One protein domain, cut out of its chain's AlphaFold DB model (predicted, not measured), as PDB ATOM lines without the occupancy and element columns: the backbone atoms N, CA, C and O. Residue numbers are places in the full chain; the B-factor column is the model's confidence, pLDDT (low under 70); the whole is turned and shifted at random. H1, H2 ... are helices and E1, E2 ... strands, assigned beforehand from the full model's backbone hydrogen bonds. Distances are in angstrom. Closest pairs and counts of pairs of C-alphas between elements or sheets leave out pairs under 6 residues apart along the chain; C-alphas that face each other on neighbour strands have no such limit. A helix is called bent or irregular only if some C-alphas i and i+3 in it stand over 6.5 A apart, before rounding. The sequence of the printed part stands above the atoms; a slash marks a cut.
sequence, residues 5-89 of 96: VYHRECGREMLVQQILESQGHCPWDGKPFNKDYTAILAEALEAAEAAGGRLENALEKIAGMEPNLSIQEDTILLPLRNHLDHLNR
ATOM      1  N   VAL A   5     -16.188   3.184  -1.124       92.88
ATOM      2  CA  VAL A   5     -15.819   3.874  -2.356       92.88
ATOM      3  C   VAL A   5     -15.642   5.353  -2.047       92.88
ATOM      4  O   VAL A   5     -16.437   5.944  -1.318       92.88
ATOM      5  N   TYR A   6     -14.604   5.954  -2.619       93.81
ATOM      6  CA  TYR A   6     -14.345   7.385  -2.536       93.81
ATOM      7  C   TYR A   6     -14.689   8.054  -3.867       93.81
ATOM      8  O   TYR A   6     -14.111   7.716  -4.904       93.81
ATOM      9  N   HIS A   7     -15.616   9.014  -3.856       92.88
ATOM     10  CA  HIS A   7     -15.929   9.788  -5.051       92.88
ATOM     11  C   HIS A   7     -14.889  10.889  -5.249       92.88
ATOM     12  O   HIS A   7     -14.832  11.836  -4.468       92.88
ATOM     13  N   ARG A   8     -14.092  10.788  -6.316       90.50
ATOM     14  CA  ARG A   8     -13.010  11.747  -6.601       90.50
ATOM     15  C   ARG A   8     -13.503  13.172  -6.870       90.50
ATOM     16  O   ARG A   8     -12.762  14.110  -6.623       90.50
ATOM     17  N   GLU A   9     -14.736  13.330  -7.343       91.44
ATOM     18  CA  GLU A   9     -15.285  14.637  -7.716       91.44
ATOM     19  C   GLU A   9     -15.773  15.448  -6.502       91.44
ATOM     20  O   GLU A   9     -15.432  16.618  -6.369       91.44
ATOM     21  N   CYS A  10     -16.561  14.845  -5.598       92.94
ATOM     22  CA  CYS A  10     -17.076  15.537  -4.403       92.94
ATOM     23  C   CYS A  10     -16.290  15.244  -3.118       92.94
ATOM     24  O   CYS A  10     -16.582  15.820  -2.068       92.94
ATOM     25  N   GLY A  11     -15.321  14.331  -3.189       94.00
ATOM     26  CA  GLY A  11     -14.411  13.986  -2.105       94.00
ATOM     27  C   GLY A  11     -15.041  13.213  -0.945       94.00
ATOM     28  O   GLY A  11     -14.494  13.224   0.157       94.00
ATOM     29  N   ARG A  12     -16.201  12.576  -1.152       94.56
ATOM     30  CA  ARG A  12     -16.933  11.857  -0.098       94.56
ATOM     31  C   ARG A  12     -16.797  10.349  -0.225       94.56
ATOM     32  O   ARG A  12     -16.778   9.799  -1.325       94.56
ATOM     33  N   GLU A  13     -16.767   9.695   0.928       94.62
ATOM     34  CA  GLU A  13     -16.876   8.246   1.048       94.62
ATOM     35  C   GLU A  13     -18.346   7.806   0.995       94.62
ATOM     36  O   GLU A  13     -19.247   8.529   1.435       94.62
ATOM     37  N   MET A  14     -18.584   6.610   0.470       93.75
ATOM     38  CA  MET A  14     -19.868   5.920   0.533       93.75
ATOM     39  C   MET A  14     -19.701   4.407   0.441       93.75
ATOM     40  O   MET A  14     -18.661   3.892   0.030       93.75
ATOM     41  N   LEU A  15     -20.753   3.693   0.816       95.50
ATOM     42  CA  LEU A  15     -20.846   2.246   0.673       95.50
ATOM     43  C   LEU A  15     -21.392   1.869  -0.704       95.50
ATOM     44  O   LEU A  15     -22.199   2.607  -1.272       95.50
ATOM     45  N   VAL A  16     -21.034   0.677  -1.189       94.19
ATOM     46  CA  VAL A  16     -21.600   0.108  -2.427       94.19
ATOM     47  C   VAL A  16     -23.125   0.141  -2.412       94.19
ATOM     48  O   VAL A  16     -23.724   0.593  -3.378       94.19
ATOM     49  N   GLN A  17     -23.758  -0.222  -1.293       93.94
ATOM     50  CA  GLN A  17     -25.216  -0.178  -1.156       93.94
ATOM     51  C   GLN A  17     -25.813   1.196  -1.514       93.94
ATOM     52  O   GLN A  17     -26.807   1.270  -2.229       93.94
ATOM     53  N   GLN A  18     -25.170   2.287  -1.086       94.38
ATOM     54  CA  GLN A  18     -25.637   3.643  -1.385       94.38
ATOM     55  C   GLN A  18     -25.487   3.977  -2.877       94.38
ATOM     56  O   GLN A  18     -26.282   4.741  -3.419       94.38
ATOM     57  N   ILE A  19     -24.490   3.395  -3.551       92.19
ATOM     58  CA  ILE A  19     -24.284   3.508  -5.003       92.19
ATOM     59  C   ILE A  19     -25.363   2.723  -5.762       92.19
ATOM     60  O   ILE A  19     -25.873   3.203  -6.772       92.19
ATOM     61  N   LEU A  20     -25.756   1.542  -5.276       92.50
ATOM     62  CA  LEU A  20     -26.842   0.755  -5.875       92.50
ATOM     63  C   LEU A  20     -28.186   1.487  -5.764       92.50
ATOM     64  O   LEU A  20     -28.903   1.624  -6.754       92.50
ATOM     65  N   GLU A  21     -28.495   2.025  -4.582       94.06
ATOM     66  CA  GLU A  21     -29.729   2.784  -4.312       94.06
ATOM     67  C   GLU A  21     -29.857   4.048  -5.171       94.06
ATOM     68  O   GLU A  21     -30.959   4.456  -5.532       94.06
ATOM     69  N   SER A  22     -28.727   4.644  -5.541       92.31
ATOM     70  CA  SER A  22     -28.637   5.819  -6.414       92.31
ATOM     71  C   SER A  22     -28.425   5.464  -7.891       92.31
ATOM     72  O   SER A  22     -28.135   6.342  -8.707       92.31
ATOM     73  N   GLN A  23     -28.574   4.187  -8.261       89.75
ATOM     74  CA  GLN A  23     -28.431   3.696  -9.636       89.75
ATOM     75  C   GLN A  23     -27.088   4.103 -10.266       89.75
ATOM     76  O   GLN A  23     -27.030   4.539 -11.414       89.75
ATOM     77  N   GLY A  24     -26.015   4.011  -9.477       88.88
ATOM     78  CA  GLY A  24     -24.638   4.350  -9.835       88.88
ATOM     79  C   GLY A  24     -24.347   5.848 -10.004       88.88
ATOM     80  O   GLY A  24     -23.342   6.228 -10.614       88.88
ATOM     81  N   HIS A  25     -25.187   6.702  -9.426       91.69
ATOM     82  CA  HIS A  25     -24.882   8.116  -9.235       91.69
ATOM     83  C   HIS A  25     -24.319   8.349  -7.839       91.69
ATOM     84  O   HIS A  25     -24.575   7.603  -6.906       91.69
ATOM     85  N   CYS A  26     -23.533   9.394  -7.655       92.44
ATOM     86  CA  CYS A  26     -23.116   9.788  -6.325       92.44
ATOM     87  C   CYS A  26     -24.340  10.316  -5.546       92.44
ATOM     88  O   CYS A  26     -24.983  11.267  -6.000       92.44
ATOM     89  N   PRO A  27     -24.649   9.778  -4.349       92.38
ATOM     90  CA  PRO A  27     -25.804  10.206  -3.550       92.38
ATOM     91  C   PRO A  27     -25.742  11.666  -3.084       92.38
ATOM     92  O   PRO A  27     -26.731  12.206  -2.596       92.38
ATOM     93  N   TRP A  28     -24.566  12.294  -3.177       93.12
ATOM     94  CA  TRP A  28     -24.311  13.623  -2.630       93.12
ATOM     95  C   TRP A  28     -24.391  14.743  -3.665       93.12
ATOM     96  O   TRP A  28     -24.842  15.833  -3.328       93.12
ATOM     97  N   ASP A  29     -23.927  14.507  -4.891       94.44
ATOM     98  CA  ASP A  29     -23.886  15.517  -5.960       94.44
ATOM     99  C   ASP A  29     -24.645  15.092  -7.228       94.44
ATOM    100  O   ASP A  29     -24.742  15.876  -8.171       94.44
ATOM    101  N   GLY A  30     -25.186  13.868  -7.262       92.12
ATOM    102  CA  GLY A  30     -25.949  13.323  -8.381       92.12
ATOM    103  C   GLY A  30     -25.119  12.998  -9.624       92.12
ATOM    104  O   GLY A  30     -25.693  12.593 -10.633       92.12
ATOM    105  N   LYS A  31     -23.790  13.160  -9.600       92.94
ATOM    106  CA  LYS A  31     -22.946  12.877 -10.768       92.94
ATOM    107  C   LYS A  31     -22.759  11.368 -10.944       92.94
ATOM    108  O   LYS A  31     -22.591  10.660  -9.952       92.94
ATOM    109  N   PRO A  32     -22.766  10.849 -12.181       91.25
ATOM    110  CA  PRO A  32     -22.550   9.429 -12.411       91.25
ATOM    111  C   PRO A  32     -21.081   9.053 -12.171       91.25
ATOM    112  O   PRO A  32     -20.172   9.784 -12.570       91.25
ATOM    113  N   PHE A  33     -20.832   7.881 -11.579       88.06
ATOM    114  CA  PHE A  33     -19.466   7.362 -11.388       88.06
ATOM    115  C   PHE A  33     -18.788   6.930 -12.694       88.06
ATOM    116  O   PHE A  33     -17.566   6.791 -12.759       88.06
ATOM    117  N   ASN A  34     -19.579   6.703 -13.740       86.56
ATOM    118  CA  ASN A  34     -19.129   6.370 -15.082       86.56
ATOM    119  C   ASN A  34     -20.076   7.042 -16.085       86.56
ATOM    120  O   ASN A  34     -21.278   7.047 -15.865       86.56
ATOM    121  N   LYS A  35     -19.561   7.619 -17.175       78.12
ATOM    122  CA  LYS A  35     -20.403   8.339 -18.147       78.12
ATOM    123  C   LYS A  35     -21.337   7.418 -18.933       78.12
ATOM    124  O   LYS A  35     -22.475   7.797 -19.182       78.12
ATOM    125  N   ASP A  36     -20.857   6.228 -19.290       78.06
ATOM    126  CA  ASP A  36     -21.499   5.393 -20.311       78.06
ATOM    127  C   ASP A  36     -22.028   4.060 -19.748       78.06
ATOM    128  O   ASP A  36     -22.921   3.449 -20.329       78.06
ATOM    129  N   TYR A  37     -21.503   3.602 -18.601       81.31
ATOM    130  CA  TYR A  37     -21.715   2.230 -18.108       81.31
ATOM    131  C   TYR A  37     -22.033   2.144 -16.611       81.31
ATOM    132  O   TYR A  37     -21.561   1.255 -15.902       81.31
ATOM    133  N   THR A  38     -22.846   3.074 -16.115       83.25
ATOM    134  CA  THR A  38     -23.210   3.182 -14.695       83.25
ATOM    135  C   THR A  38     -23.835   1.906 -14.116       83.25
ATOM    136  O   THR A  38     -23.480   1.497 -13.013       83.25
ATOM    137  N   ALA A  39     -24.706   1.233 -14.873       85.19
ATOM    138  CA  ALA A  39     -25.341  -0.014 -14.438       85.19
ATOM    139  C   ALA A  39     -24.337  -1.172 -14.299       85.19
ATOM    140  O   ALA A  39     -24.367  -1.891 -13.309       85.19
ATOM    141  N   ILE A  40     -23.402  -1.298 -15.248       89.75
ATOM    142  CA  ILE A  40     -22.362  -2.340 -15.220       89.75
ATOM    143  C   ILE A  40     -21.422  -2.120 -14.033       89.75
ATOM    144  O   ILE A  40     -21.023  -3.069 -13.367       89.75
ATOM    145  N   LEU A  41     -21.078  -0.861 -13.739       90.94
ATOM    146  CA  LEU A  41     -20.284  -0.531 -12.559       90.94
ATOM    147  C   LEU A  41     -21.007  -0.936 -11.266       90.94
ATOM    148  O   LEU A  41     -20.388  -1.540 -10.394       90.94
ATOM    149  N   ALA A  42     -22.295  -0.606 -11.147       89.56
ATOM    150  CA  ALA A  42     -23.108  -0.967  -9.990       89.56
ATOM    151  C   ALA A  42     -23.167  -2.494  -9.798       89.56
ATOM    152  O   ALA A  42     -22.853  -2.983  -8.714       89.56
ATOM    153  N   GLU A  43     -23.455  -3.245 -10.863       90.38
ATOM    154  CA  GLU A  43     -23.477  -4.714 -10.852       90.38
ATOM    155  C   GLU A  43     -22.119  -5.309 -10.443       90.38
ATOM    156  O   GLU A  43     -22.047  -6.193  -9.588       90.38
ATOM    157  N   ALA A  44     -21.018  -4.794 -10.997       94.06
ATOM    158  CA  ALA A  44     -19.677  -5.261 -10.658       94.06
ATOM    159  C   ALA A  44     -19.319  -4.999  -9.184       94.06
ATOM    160  O   ALA A  44     -18.685  -5.842  -8.544       94.06
ATOM    161  N   LEU A  45     -19.731  -3.853  -8.629       94.31
ATOM    162  CA  LEU A  45     -19.526  -3.522  -7.216       94.31
ATOM    163  C   LEU A  45     -20.338  -4.439  -6.293       94.31
ATOM    164  O   LEU A  45     -19.800  -4.925  -5.296       94.31
ATOM    165  N   GLU A  46     -21.601  -4.704  -6.631       95.25
ATOM    166  CA  GLU A  46     -22.451  -5.644  -5.892       95.25
ATOM    167  C   GLU A  46     -21.842  -7.052  -5.889       95.25
ATOM    168  O   GLU A  46     -21.683  -7.672  -4.832       95.25
ATOM    169  N   ALA A  47     -21.423  -7.533  -7.063       96.31
ATOM    170  CA  ALA A  47     -20.789  -8.836  -7.213       96.31
ATOM    171  C   ALA A  47     -19.482  -8.938  -6.410       96.31
ATOM    172  O   ALA A  47     -19.247  -9.953  -5.747       96.31
ATOM    173  N   ALA A  48     -18.650  -7.890  -6.419       96.12
ATOM    174  CA  ALA A  48     -17.409  -7.846  -5.651       96.12
ATOM    175  C   ALA A  48     -17.661  -7.904  -4.134       96.12
ATOM    176  O   ALA A  48     -16.997  -8.672  -3.432       96.12
ATOM    177  N   GLU A  49     -18.638  -7.146  -3.621       96.75
ATOM    178  CA  GLU A  49     -18.983  -7.166  -2.194       96.75
ATOM    179  C   GLU A  49     -19.522  -8.543  -1.772       96.75
ATOM    180  O   GLU A  49     -19.075  -9.109  -0.765       96.75
ATOM    181  N   ALA A  50     -20.416  -9.128  -2.574       96.88
ATOM    182  CA  ALA A  50     -20.974 -10.451  -2.315       96.88
ATOM    183  C   ALA A  50     -19.902 -11.554  -2.343       96.88
ATOM    184  O   ALA A  50     -19.878 -12.414  -1.460       96.88
ATOM    185  N   ALA A  51     -19.005 -11.544  -3.333       96.94
ATOM    186  CA  ALA A  51     -17.928 -12.524  -3.449       96.94
ATOM    187  C   ALA A  51     -16.929 -12.415  -2.288       96.94
ATOM    188  O   ALA A  51     -16.570 -13.432  -1.693       96.94
ATOM    189  N   GLY A  52     -16.535 -11.194  -1.914       96.38
ATOM    190  CA  GLY A  52     -15.649 -10.970  -0.774       96.38
ATOM    191  C   GLY A  52     -16.264 -11.430   0.548       96.38
ATOM    192  O   GLY A  52     -15.589 -12.080   1.341       96.38
ATOM    193  N   GLY A  53     -17.564 -11.189   0.760       97.19
ATOM    194  CA  GLY A  53     -18.283 -11.734   1.915       97.19
ATOM    195  C   GLY A  53     -18.303 -13.267   1.949       97.19
ATOM    196  O   GLY A  53     -18.102 -13.860   3.005       97.19
ATOM    197  N   ARG A  54     -18.490 -13.931   0.801       98.00
ATOM    198  CA  ARG A  54     -18.426 -15.403   0.726       98.00
ATOM    199  C   ARG A  54     -17.029 -15.934   1.046       98.00
ATOM    200  O   ARG A  54     -16.930 -16.936   1.750       98.00
ATOM    201  N   LEU A  55     -15.979 -15.284   0.542       97.31
ATOM    202  CA  LEU A  55     -14.592 -15.661   0.819       97.31
ATOM    203  C   LEU A  55     -14.265 -15.521   2.311       97.31
ATOM    204  O   LEU A  55     -13.761 -16.469   2.903       97.31
ATOM    205  N   GLU A  56     -14.599 -14.378   2.914       97.25
ATOM    206  CA  GLU A  56     -14.397 -14.110   4.344       97.25
ATOM    207  C   GLU A  56     -15.058 -15.189   5.214       97.25
ATOM    208  O   GLU A  56     -14.379 -15.845   6.002       97.25
ATOM    209  N   ASN A  57     -16.344 -15.474   4.977       97.75
ATOM    210  CA  ASN A  57     -17.082 -16.499   5.719       97.75
ATOM    211  C   ASN A  57     -16.490 -17.909   5.534       97.75
ATOM    212  O   ASN A  57     -16.499 -18.728   6.454       97.75
ATOM    213  N   ALA A  58     -16.010 -18.233   4.329       97.62
ATOM    214  CA  ALA A  58     -15.399 -19.530   4.055       97.62
ATOM    215  C   ALA A  58     -14.063 -19.691   4.792       97.62
ATOM    216  O   ALA A  58     -13.822 -20.744   5.381       97.62
ATOM    217  N   LEU A  59     -13.223 -18.652   4.793       96.62
ATOM    218  CA  LEU A  59     -11.950 -18.649   5.511       96.62
ATOM    219  C   LEU A  59     -12.159 -18.728   7.027       96.62
ATOM    220  O   LEU A  59     -11.483 -19.521   7.676       96.62
ATOM    221  N   GLU A  60     -13.128 -17.992   7.576       96.94
ATOM    222  CA  GLU A  60     -13.508 -18.078   8.993       96.94
ATOM    223  C   GLU A  60     -13.935 -19.504   9.370       96.94
ATOM    224  O   GLU A  60     -13.451 -20.074  10.350       96.94
ATOM    225  N   LYS A  61     -14.780 -20.131   8.543       97.81
ATOM    226  CA  LYS A  61     -15.216 -21.516   8.753       97.81
ATOM    227  C   LYS A  61     -14.054 -22.508   8.700       97.81
ATOM    228  O   LYS A  61     -14.012 -23.415   9.524       97.81
ATOM    229  N   ILE A  62     -13.140 -22.364   7.737       97.25
ATOM    230  CA  ILE A  62     -11.950 -23.221   7.620       97.25
ATOM    231  C   ILE A  62     -11.058 -23.044   8.850       97.25
ATOM    232  O   ILE A  62     -10.617 -24.038   9.415       97.25
ATOM    233  N   ALA A  63     -10.831 -21.807   9.296       95.81
ATOM    234  CA  ALA A  63     -10.033 -21.527  10.486       95.81
ATOM    235  C   ALA A  63     -10.633 -22.183  11.741       95.81
ATOM    236  O   ALA A  63      -9.906 -22.799  12.517       95.81
ATOM    237  N   GLY A  64     -11.961 -22.140  11.893       97.06
ATOM    238  CA  GLY A  64     -12.671 -22.788  13.000       97.06
ATOM    239  C   GLY A  64     -12.639 -24.324  12.996       97.06
ATOM    240  O   GLY A  64     -13.079 -24.930  13.968       97.06
ATOM    241  N   MET A  65     -12.144 -24.967  11.932       97.88
ATOM    242  CA  MET A  65     -11.980 -26.428  11.854       97.88
ATOM    243  C   MET A  65     -10.610 -26.919  12.342       97.88
ATOM    244  O   MET A  65     -10.391 -28.128  12.336       97.88
ATOM    245  N   GLU A  66      -9.693 -26.016  12.703       93.75
ATOM    246  CA  GLU A  66      -8.304 -26.338  13.076       93.75
ATOM    247  C   GLU A  66      -7.615 -27.315  12.090       93.75
ATOM    248  O   GLU A  66      -7.129 -28.383  12.475       93.75
ATOM    249  N   PRO A  67      -7.599 -27.011  10.778       95.75
ATOM    250  CA  PRO A  67      -7.173 -27.970   9.774       95.75
ATOM    251  C   PRO A  67      -5.648 -28.117   9.754       95.75
ATOM    252  O   PRO A  67      -4.901 -27.162   9.957       95.75
ATOM    253  N   ASN A  68      -5.164 -29.308   9.397       97.62
ATOM    254  CA  ASN A  68      -3.737 -29.557   9.181       97.62
ATOM    255  C   ASN A  68      -3.284 -29.088   7.783       97.62
ATOM    256  O   ASN A  68      -2.856 -29.887   6.948       97.62
ATOM    257  N   LEU A  69      -3.460 -27.799   7.492       96.25
ATOM    258  CA  LEU A  69      -3.017 -27.145   6.261       96.25
ATOM    259  C   LEU A  69      -2.689 -25.673   6.520       96.25
ATOM    260  O   LEU A  69      -3.112 -25.093   7.514       96.25
ATOM    261  N   SER A  70      -1.972 -25.055   5.582       96.75
ATOM    262  CA  SER A  70      -1.787 -23.603   5.535       96.75
ATOM    263  C   SER A  70      -2.192 -23.073   4.163       96.75
ATOM    264  O   SER A  70      -1.957 -23.718   3.139       96.75
ATOM    265  N   ILE A  71      -2.821 -21.901   4.143       95.69
ATOM    266  CA  ILE A  71      -3.157 -21.177   2.916       95.69
ATOM    267  C   ILE A  71      -2.083 -20.106   2.703       95.69
ATOM    268  O   ILE A  71      -1.753 -19.365   3.625       95.69
ATOM    269  N   GLN A  72      -1.533 -20.027   1.491       97.75
ATOM    270  CA  GLN A  72      -0.538 -19.017   1.126       97.75
ATOM    271  C   GLN A  72      -1.233 -17.664   0.902       97.75
ATOM    272  O   GLN A  72      -1.863 -17.470  -0.138       97.75
ATOM    273  N   GLU A  73      -1.123 -16.736   1.857       96.88
ATOM    274  CA  GLU A  73      -1.823 -15.433   1.863       96.88
ATOM    275  C   GLU A  73      -1.688 -14.658   0.542       96.88
ATOM    276  O   GLU A  73      -2.684 -14.191  -0.019       96.88
ATOM    277  N   ASP A  74      -0.475 -14.586  -0.007       97.88
ATOM    278  CA  ASP A  74      -0.199 -13.827  -1.228       97.88
ATOM    279  C   ASP A  74      -0.931 -14.380  -2.455       97.88
ATOM    280  O   ASP A  74      -1.262 -13.619  -3.363       97.88
ATOM    281  N   THR A  75      -1.276 -15.672  -2.475       97.19
ATOM    282  CA  THR A  75      -2.062 -16.243  -3.583       97.19
ATOM    283  C   THR A  75      -3.491 -15.695  -3.636       97.19
ATOM    284  O   THR A  75      -4.137 -15.785  -4.678       97.19
ATOM    285  N   ILE A  76      -3.968 -15.086  -2.546       96.44
ATOM    286  CA  ILE A  76      -5.276 -14.431  -2.449       96.44
ATOM    287  C   ILE A  76      -5.111 -12.911  -2.518       96.44
ATOM    288  O   ILE A  76      -5.777 -12.246  -3.313       96.44
ATOM    289  N   LEU A  77      -4.228 -12.342  -1.693       96.62
ATOM    290  CA  LEU A  77      -4.162 -10.891  -1.524       96.62
ATOM    291  C   LEU A  77      -3.443 -10.176  -2.667       96.62
ATOM    292  O   LEU A  77      -3.834  -9.058  -3.003       96.62
ATOM    293  N   LEU A  78      -2.418 -10.779  -3.278       97.62
ATOM    294  CA  LEU A  78      -1.656 -10.115  -4.337       97.62
ATOM    295  C   LEU A  78      -2.518  -9.820  -5.581       97.62
ATOM    296  O   LEU A  78      -2.494  -8.676  -6.039       97.62
ATOM    297  N   PRO A  79      -3.333 -10.758  -6.109       96.44
ATOM    298  CA  PRO A  79      -4.251 -10.448  -7.206       96.44
ATOM    299  C   PRO A  79      -5.241  -9.327  -6.866       96.44
ATOM    300  O   PRO A  79      -5.435  -8.415  -7.671       96.44
ATOM    301  N   LEU A  80      -5.826  -9.347  -5.661       95.56
ATOM    302  CA  LEU A  80      -6.768  -8.315  -5.217       95.56
ATOM    303  C   LEU A  80      -6.100  -6.938  -5.148       95.56
ATOM    304  O   LEU A  80      -6.646  -5.970  -5.679       95.56
ATOM    305  N   ARG A  81      -4.896  -6.856  -4.565       96.44
ATOM    306  CA  ARG A  81      -4.094  -5.623  -4.530       96.44
ATOM    307  C   ARG A  81      -3.814  -5.106  -5.940       96.44
ATOM    308  O   ARG A  81      -4.082  -3.943  -6.207       96.44
ATOM    309  N   ASN A  82      -3.386  -5.969  -6.863       96.19
ATOM    310  CA  ASN A  82      -3.096  -5.574  -8.245       96.19
ATOM    311  C   ASN A  82      -4.323  -4.989  -8.968       96.19
ATOM    312  O   ASN A  82      -4.202  -4.001  -9.694       96.19
ATOM    313  N   HIS A  83      -5.509  -5.574  -8.775       94.88
ATOM    314  CA  HIS A  83      -6.746  -5.048  -9.361       94.88
ATOM    315  C   HIS A  83      -7.163  -3.710  -8.744       94.88
ATOM    316  O   HIS A  83      -7.558  -2.803  -9.479       94.88
ATOM    317  N   LEU A  84      -7.043  -3.565  -7.422       94.50
ATOM    318  CA  LEU A  84      -7.327  -2.308  -6.726       94.50
ATOM    319  C   LEU A  84      -6.356  -1.206  -7.147       94.50
ATOM    320  O   LEU A  84      -6.790  -0.093  -7.425       94.50
ATOM    321  N   ASP A  85      -5.067  -1.512  -7.263       95.06
ATOM    322  CA  ASP A  85      -4.065  -0.572  -7.757       95.06
ATOM    323  C   ASP A  85      -4.372  -0.145  -9.192       95.06
ATOM    324  O   ASP A  85      -4.272   1.036  -9.518       95.06
ATOM    325  N   HIS A  86      -4.789  -1.072 -10.057       92.62
ATOM    326  CA  HIS A  86      -5.192  -0.734 -11.420       92.62
ATOM    327  C   HIS A  86      -6.429   0.179 -11.458       92.62
ATOM    328  O   HIS A  86      -6.442   1.148 -12.214       92.62
ATOM    329  N   LEU A  87      -7.439  -0.098 -10.626       90.62
ATOM    330  CA  LEU A  87      -8.649   0.722 -10.495       90.62
ATOM    331  C   LEU A  87      -8.344   2.116  -9.918       90.62
ATOM    332  O   LEU A  87      -8.920   3.121 -10.342       90.62
ATOM    333  N   ASN A  88      -7.444   2.179  -8.936       90.44
ATOM    334  CA  ASN A  88      -7.138   3.394  -8.189       90.44
ATOM    335  C   ASN A  88      -6.090   4.274  -8.868       90.44
ATOM    336  O   ASN A  88      -6.091   5.480  -8.631       90.44
ATOM    337  N   ARG A  89      -5.234   3.709  -9.726       85.94
ATOM    338  CA  ARG A  89      -4.274   4.486 -10.513       85.94
ATOM    339  C   ARG A  89      -4.998   5.531 -11.358       85.94
ATOM    340  O   ARG A  89      -6.013   5.277 -12.006       85.94
TER     341      ARG A  89
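AT A GLANCE: This is residues 5 to 89 of the 96 residues of an uncharacterized protein of Actinobacteria bacterium (UniProt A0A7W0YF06). One long helix, H2, makes most of the length, with a small head of loops, E1 and H1 at its first end; past residue 63 the backbone folds back through residues 64 to 73, and H3 runs back towards the head as the second arm of an open U, with a gap between the arms. Residues 60 to 70, of which 60 to 63 belong to H2, and residues 77 to 87 of H3 stand free. The printed part has 85 residues, with one named strand and three named helices in the order E1, H1, H2, H3, and its class is mostly helix. The whole is loose, with a radius of gyration of the C-alphas of 16.4 A and spans of 51 by 25 by 21 A.

HOW THE PARTS SIT: Begin with the longest helix, H2, residues 38 to 63. Look at its residues 42 to 49: with these alone it touches H1, residues 16 to 21. Their closest C-alphas are those of Leu 20 and Ala 42, 5.8 A apart. H1 and H2 form a helical hairpin, running opposite ways at a steep tilt of 42 degrees. E1, residues 13 to 15, and H1 meet only through their link. E1 pairs with no named strand, but its residues 13 to 14 pair antiparallel with residues 5 to 6, a stretch too short to be named. H3, residues 74 to 88, touches no helix and is apart from H2, H1 and E1. In H1 and H2 every O i to N i+4 pair is within hydrogen-bond range; in H3 it is 9 of 11.

IN THESE COORDINATES: Find C-alpha 38 at (-23.210, 3.182, -14.695); from there H2 runs 37.7 A to C-alpha 63 at (-10.033, -21.527, 10.486). Go on to C-alpha 74, where H3 begins; it runs 19.8 A to C-alpha 88 at (-7.138, 3.394, -8.189). H3 is neither bent nor irregular, but only just: C-alphas 76 and 79 are 6.3 A apart. Back in the head, E1 begins at C-alpha 13 at (-16.876, 8.246, 1.048) and is 7.2 A long, and H1 follows it with 8.8 A.

THE WHOLE: The two C-alphas farthest apart are those of Asp 29 and Asn 68, 51.6 A. The link from E1 to H1 is tight, that from H2 to H3 short with 10 residues, and that from H1 to H2 long with 16, residues 22 to 37. The printed part, residues 5 to 89, has no cut. Its mean pLDDT is 93.6, and no printed residue is under 70.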